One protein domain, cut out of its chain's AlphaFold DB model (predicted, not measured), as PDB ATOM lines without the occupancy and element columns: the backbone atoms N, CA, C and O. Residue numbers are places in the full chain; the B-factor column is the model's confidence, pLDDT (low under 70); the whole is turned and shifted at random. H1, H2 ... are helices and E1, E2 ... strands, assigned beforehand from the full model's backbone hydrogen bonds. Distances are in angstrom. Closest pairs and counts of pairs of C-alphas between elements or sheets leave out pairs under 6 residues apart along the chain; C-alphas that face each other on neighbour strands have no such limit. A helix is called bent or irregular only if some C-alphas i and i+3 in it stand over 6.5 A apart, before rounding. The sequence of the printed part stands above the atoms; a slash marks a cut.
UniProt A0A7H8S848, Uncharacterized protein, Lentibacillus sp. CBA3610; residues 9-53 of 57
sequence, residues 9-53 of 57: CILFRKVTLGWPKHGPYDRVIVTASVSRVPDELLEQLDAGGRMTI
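This is residues 9 to 53 of the 57 residues of an uncharacterized protein of Lentibacillus sp. CBA3610 (UniProt A0A7H8S848). A small two-stranded parallel ribbon of E1 and the bent strand E2 has one short helix, H1, to one side. A long stretch with no named element, residues 9 to 24, loops past them before E1 begins. The printed part has 45 residues, with E1, H1 and E2 in that order along the chain; the sheet order is E1, E2. The class is mixed, helices and strands, with 18 residues, under half, in named elements. The whole is compact, with a radius of gyration of the C-alphas of 9.6 A, and rounded, spanning 24 by 18 by 16 A.

E1, residues 25 to 29, and E2, residues 45 to 52, are parallel neighbours at 9 degrees between their directions. C-alphas 25 and 45 face each other at 4.6 A, and 26 and 49 at 4.3 A. E2 bends by 122 degrees at residue 48. N 46 and O 25 are within hydrogen-bond range at 2.9 A, as are N 28 and O 50 at 3.0 A. H1, residues 39 to 43, comes closest to E1 at the C-alphas of Leu 41 and Val 28, 7.8 A apart. Its closest C-alphas to E2 are those of Leu 42 and Met 51, 7.9 A apart. E1, H1 and E2 form a strand-helix-strand unit, two parallel neighbour strands with a helix between them in the chain, and its crossover is right-handed. In H1 every O i to N i+4 pair is within hydrogen-bond range.

The printed part begins at Cys 9, C-alpha (21.990, -32.245, 14.466). E1 begins at C-alpha 25 (16.508, -33.502, 24.256) and measures 10.4 A. H1 measures 6.2 A. E2 measures 11.7 A and ends at C-alpha 52 (21.981, -23.239, 19.810).

The C-alphas farthest apart, those of Arg 13 and Gly 48, are 27.1 A apart. The printed part has no cut. The link from E1 to H1 is short, and that from H1 to E2 is tight. Mean pLDDT of the printed part is 82.2; residues 9 to 16 are under 70.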
ATOM      1  N   CYS A   9      21.676 -33.211  15.510       50.53
ATOM      2  CA  CYS A   9      21.990 -32.245  14.466       50.53
ATOM      3  C   CYS A   9      20.852 -32.278  13.437       50.53
ATOM      4  O   CYS A   9      20.697 -33.268  12.716       50.53
ATOM      5  N   ILE A  10      20.030 -31.224  13.374       57.34
ATOM      6  CA  ILE A  10      18.933 -31.147  12.398       57.34
ATOM      7  C   ILE A  10      19.519 -30.866  11.013       57.34
ATOM      8  O   ILE A  10      19.603 -29.724  10.568       57.34
ATOM      9  N   LEU A  11      19.896 -31.928  10.308       52.06
ATOM     10  CA  LEU A  11      20.148 -31.906   8.876       52.06
ATOM     11  C   LEU A  11      19.068 -32.769   8.216       52.06
ATOM     12  O   LEU A  11      19.287 -33.956   8.034       52.06
ATOM     13  N   PHE A  12      17.878 -32.209   7.949       40.28
ATOM     14  CA  PHE A  12      17.097 -32.422   6.713       40.28
ATOM     15  C   PHE A  12      15.674 -31.813   6.760       40.28
ATOM     16  O   PHE A  12      14.903 -31.967   7.706       40.28
ATOM     17  N   ARG A  13      15.310 -31.200   5.626       51.81
ATOM     18  CA  ARG A  13      13.967 -30.876   5.096       51.81
ATOM     19  C   ARG A  13      13.118 -29.784   5.778       51.81
ATOM     20  O   ARG A  13      12.627 -28.933   5.041       51.81
ATOM     21  N   LYS A  14      12.929 -29.751   7.107       65.62
ATOM     22  CA  LYS A  14      12.192 -28.660   7.801       65.62
ATOM     23  C   LYS A  14      12.568 -28.569   9.284       65.62
ATOM     24  O   LYS A  14      12.060 -29.335  10.096       65.62
ATOM     25  N   VAL A  15      13.407 -27.591   9.633       67.25
ATOM     26  CA  VAL A  15      13.884 -27.354  11.012       67.25
ATOM     27  C   VAL A  15      12.750 -27.245  12.035       67.25
ATOM     28  O   VAL A  15      12.900 -27.723  13.151       67.25
ATOM     29  N   THR A  16      11.600 -26.684  11.656       67.94
ATOM     30  CA  THR A  16      10.529 -26.376  12.614       67.94
ATOM     31  C   THR A  16       9.800 -27.594  13.179       67.94
ATOM     32  O   THR A  16       9.091 -27.430  14.147       67.94
ATOM     33  N   LEU A  17       9.903 -28.798  12.603       77.75
ATOM     34  CA  LEU A  17       9.142 -29.952  13.119       77.75
ATOM     35  C   LEU A  17       9.907 -30.776  14.167       77.75
ATOM     36  O   LEU A  17       9.288 -31.504  14.944       77.75
ATOM     37  N   GLY A  18      11.239 -30.678  14.205       82.94
ATOM     38  CA  GLY A  18      12.070 -31.521  15.071       82.94
ATOM     39  C   GLY A  18      11.827 -33.022  14.874       82.94
ATOM     40  O   GLY A  18      11.503 -33.474  13.772       82.94
ATOM     41  N   TRP A  19      11.978 -33.799  15.951       85.25
ATOM     42  CA  TRP A  19      11.674 -35.231  15.984       85.25
ATOM     43  C   TRP A  19      11.076 -35.643  17.347       85.25
ATOM     44  O   TRP A  19      11.721 -36.312  18.154       85.25
ATOM     45  N   PRO A  20       9.783 -35.343  17.587       83.12
ATOM     46  CA  PRO A  20       9.159 -35.464  18.911       83.12
ATOM     47  C   PRO A  20       9.248 -36.857  19.544       83.12
ATOM     48  O   PRO A  20       9.336 -36.989  20.756       83.12
ATOM     49  N   LYS A  21       9.245 -37.911  18.716       82.44
ATOM     50  CA  LYS A  21       9.306 -39.310  19.172       82.44
ATOM     51  C   LYS A  21      10.624 -39.685  19.860       82.44
ATOM     52  O   LYS A  21      10.676 -40.736  20.485       82.44
ATOM     53  N   HIS A  22      11.676 -38.891  19.669       80.50
ATOM     54  CA  HIS A  22      13.017 -39.145  20.201       80.50
ATOM     55  C   HIS A  22      13.427 -38.139  21.281       80.50
ATOM     56  O   HIS A  22      14.505 -38.281  21.849       80.50
ATOM     57  N   GLY A  23      12.588 -37.136  21.557       79.00
ATOM     58  CA  GLY A  23      12.765 -36.270  22.713       79.00
ATOM     59  C   GLY A  23      12.367 -36.969  24.026       79.00
ATOM     60  O   GLY A  23      11.839 -38.087  24.001       79.00
ATOM     61  N   PRO A  24      12.560 -36.304  25.174       88.94
ATOM     62  CA  PRO A  24      13.095 -34.947  25.311       88.94
ATOM     63  C   PRO A  24      14.616 -34.877  25.072       88.94
ATOM     64  O   PRO A  24      15.338 -35.842  25.304       88.94
ATOM     65  N   TYR A  25      15.099 -33.734  24.581       87.31
ATOM     66  CA  TYR A  25      16.508 -33.502  24.256       87.31
ATOM     67  C   TYR A  25      17.215 -32.677  25.329       87.31
ATOM     68  O   TYR A  25      16.787 -31.572  25.661       87.31
ATOM     69  N   ASP A  26      18.393 -33.126  25.756       89.56
ATOM     70  CA  ASP A  26      19.298 -32.296  26.557       89.56
ATOM     71  C   ASP A  26      19.850 -31.113  25.750       89.56
ATOM     72  O   ASP A  26      20.142 -30.039  26.289       89.56
ATOM     73  N   ARG A  27      20.084 -31.324  24.446       87.62
ATOM     74  CA  ARG A  27      20.715 -30.342  23.560       87.62
ATOM     75  C   ARG A  27      20.170 -30.412  22.142       87.62
ATOM     76  O   ARG A  27      20.130 -31.481  21.543       87.62
ATOM     77  N   VAL A  28      19.861 -29.250  21.575       88.69
ATOM     78  CA  VAL A  28      19.487 -29.094  20.161       88.69
ATOM     79  C   VAL A  28      20.469 -28.138  19.492       88.69
ATOM     80  O   VAL A  28      20.680 -27.020  19.962       88.69
ATOM     81  N   ILE A  29      21.078 -28.567  18.387       88.00
ATOM     82  CA  ILE A  29      21.970 -27.724  17.584       88.00
ATOM     83  C   ILE A  29      21.392 -27.634  16.180       88.00
ATOM     84  O   ILE A  29      21.246 -28.637  15.479       88.00
ATOM     85  N   VAL A  30      21.078 -26.413  15.767       86.19
ATOM     86  CA  VAL A  30      20.589 -26.121  14.426       86.19
ATOM     87  C   VAL A  30      21.710 -25.446  13.647       86.19
ATOM     88  O   VAL A  30      22.251 -24.434  14.079       86.19
ATOM     89  N   THR A  31      22.084 -26.015  12.503       84.69
ATOM     90  CA  THR A  31      23.185 -25.509  11.661       84.69
ATOM     91  C   THR A  31      22.705 -24.657  10.485       84.69
ATOM     92  O   THR A  31      23.521 -24.138   9.728       84.69
ATOM     93  N   ALA A  32      21.388 -24.482  10.343       82.88
ATOM     94  CA  ALA A  32      20.757 -23.607   9.361       82.88
ATOM     95  C   ALA A  32      20.111 -22.398  10.047       82.88
ATOM     96  O   ALA A  32      19.557 -22.525  11.138       82.88
ATOM     97  N   SER A  33      20.150 -21.238   9.393       85.62
ATOM     98  CA  SER A  33      19.477 -20.055   9.921       85.62
ATOM     99  C   SER A  33      17.960 -20.129   9.744       85.62
ATOM    100  O   SER A  33      17.452 -20.679   8.763       85.62
ATOM    101  N   VAL A  34      17.238 -19.554  10.703       86.12
ATOM    102  CA  VAL A  34      15.782 -19.398  10.695       86.12
ATOM    103  C   VAL A  34      15.385 -17.955  11.004       86.12
ATOM    104  O   VAL A  34      16.121 -17.210  11.651       86.12
ATOM    105  N   SER A  35      14.182 -17.552  10.587       88.94
ATOM    106  CA  SER A  35      13.652 -16.213  10.888       88.94
ATOM    107  C   SER A  35      13.270 -16.027  12.363       88.94
ATOM    108  O   SER A  35      13.278 -14.906  12.857       88.94
ATOM    109  N   ARG A  36      12.913 -17.112  13.063       90.19
ATOM    110  CA  ARG A  36      12.612 -17.137  14.503       90.19
ATOM    111  C   ARG A  36      12.889 -18.523  15.081       90.19
ATOM    112  O   ARG A  36      12.839 -19.503  14.340       90.19
ATOM    113  N   VAL A  37      13.114 -18.601  16.391       90.12
ATOM    114  CA  VAL A  37      13.230 -19.882  17.106       90.12
ATOM    115  C   VAL A  37      11.887 -20.632  17.020       90.12
ATOM    116  O   VAL A  37      10.865 -20.028  17.340       90.12
ATOM    117  N   PRO A  38      11.845 -21.893  16.547       88.44
ATOM    118  CA  PRO A  38      10.611 -22.677  16.493       88.44
ATOM    119  C   PRO A  38      10.182 -23.162  17.882       88.44
ATOM    120  O   PRO A  38      10.988 -23.764  18.596       88.44
ATOM    121  N   ASP A  39       8.914 -22.950  18.232       91.00
ATOM    122  CA  ASP A  39       8.332 -23.388  19.506       91.00
ATOM    123  C   ASP A  39       8.360 -24.917  19.630       91.00
ATOM    124  O   ASP A  39       8.685 -25.457  20.682       91.00
ATOM    125  N   GLU A  40       8.155 -25.630  18.522       89.19
ATOM    126  CA  GLU A  40       8.143 -27.092  18.497       89.19
ATOM    127  C   GLU A  40       9.492 -27.699  18.912       89.19
ATOM    128  O   GLU A  40       9.531 -28.799  19.459       89.19
ATOM    129  N   LEU A  41      10.611 -27.012  18.648       88.38
ATOM    130  CA  LEU A  41      11.933 -27.460  19.092       88.38
ATOM    131  C   LEU A  41      12.180 -27.139  20.569       88.38
ATOM    132  O   LEU A  41      12.902 -27.880  21.229       88.38
ATOM    133  N   LEU A  42      11.604 -26.044  21.076       90.31
ATOM    134  CA  LEU A  42      11.670 -25.684  22.493       90.31
ATOM    135  C   LEU A  42      10.868 -26.672  23.343       90.31
ATOM    136  O   LEU A  42      11.362 -27.113  24.374       90.31
ATOM    137  N   GLU A  43       9.683 -27.075  22.884       92.06
ATOM    138  CA  GLU A  43       8.840 -28.087  23.541       92.06
ATOM    139  C   GLU A  43       9.509 -29.463  23.621       92.06
ATOM    140  O   GLU A  43       9.185 -30.270  24.489       92.06
ATOM    141  N   GLN A  44      10.447 -29.739  22.715       90.56
ATOM    142  CA  GLN A  44      11.198 -30.991  22.692       90.56
ATOM    143  C   GLN A  44      12.453 -30.954  23.578       90.56
ATOM    144  O   GLN A  44      13.116 -31.984  23.692       90.56
ATOM    145  N   LEU A  45      12.810 -29.823  24.200       90.50
ATOM    146  CA  LEU A  45      13.915 -29.761  25.162       90.50
ATOM    147  C   LEU A  45      13.498 -30.312  26.527       90.50
ATOM    148  O   LEU A  45      12.393 -30.067  27.005       90.50
ATOM    149  N   ASP A  46      14.427 -31.000  27.187       92.75
ATOM    150  CA  ASP A  46      14.273 -31.363  28.592       92.75
ATOM    151  C   ASP A  46      14.393 -30.128  29.507       92.75
ATOM    152  O   ASP A  46      14.916 -29.073  29.122       92.75
ATOM    153  N   ALA A  47      13.950 -30.257  30.755       90.88
ATOM    154  CA  ALA A  47      14.123 -29.231  31.770       90.88
ATOM    155  C   ALA A  47      15.619 -28.941  32.002       90.88
ATOM    156  O   ALA A  47      16.372 -29.775  32.499       90.88
ATOM    157  N   GLY A  48      16.059 -27.729  31.652       89.88
ATOM    158  CA  GLY A  48      17.476 -27.342  31.703       89.88
ATOM    159  C   GLY A  48      18.277 -27.693  30.442       89.88
ATOM    160  O   GLY A  48      19.478 -27.402  30.384       89.88
ATOM    161  N   GLY A  49      17.617 -28.260  29.428       90.44
ATOM    162  CA  GLY A  49      18.161 -28.462  28.096       90.44
ATOM    163  C   GLY A  49      18.532 -27.142  27.419       90.44
ATOM    164  O   GLY A  49      18.040 -26.064  27.765       90.44
ATOM    165  N   ARG A  50      19.463 -27.204  26.465       91.56
ATOM    166  CA  ARG A  50      20.012 -26.011  25.799       91.56
ATOM    167  C   ARG A  50      19.892 -26.106  24.289       91.56
ATOM    168  O   ARG A  50      20.177 -27.147  23.703       91.56
ATOM    169  N   MET A  51      19.560 -24.990  23.651       90.50
ATOM    170  CA  MET A  51      19.515 -24.890  22.196       90.50
ATOM    171  C   MET A  51      20.496 -23.841  21.686       90.50
ATOM    172  O   MET A  51      20.568 -22.738  22.224       90.50
ATOM    173  N   THR A  52      21.201 -24.184  20.610       91.88
ATOM    174  CA  THR A  52      21.981 -23.239  19.810       91.88
ATOM    175  C   THR A  52      21.410 -23.211  18.400       91.88
ATOM    176  O   THR A  52      21.386 -24.235  17.716       91.88
ATOM    177  N   ILE A  53      20.957 -22.037  17.968       90.12
ATOM    178  CA  ILE A  53      20.339 -21.830  16.660       90.12
ATOM    179  C   ILE A  53      20.736 -20.455  16.105       90.12
ATOM    180  O   ILE A  53      20.566 -19.452  16.799       90.12
TER     181      ILE A  53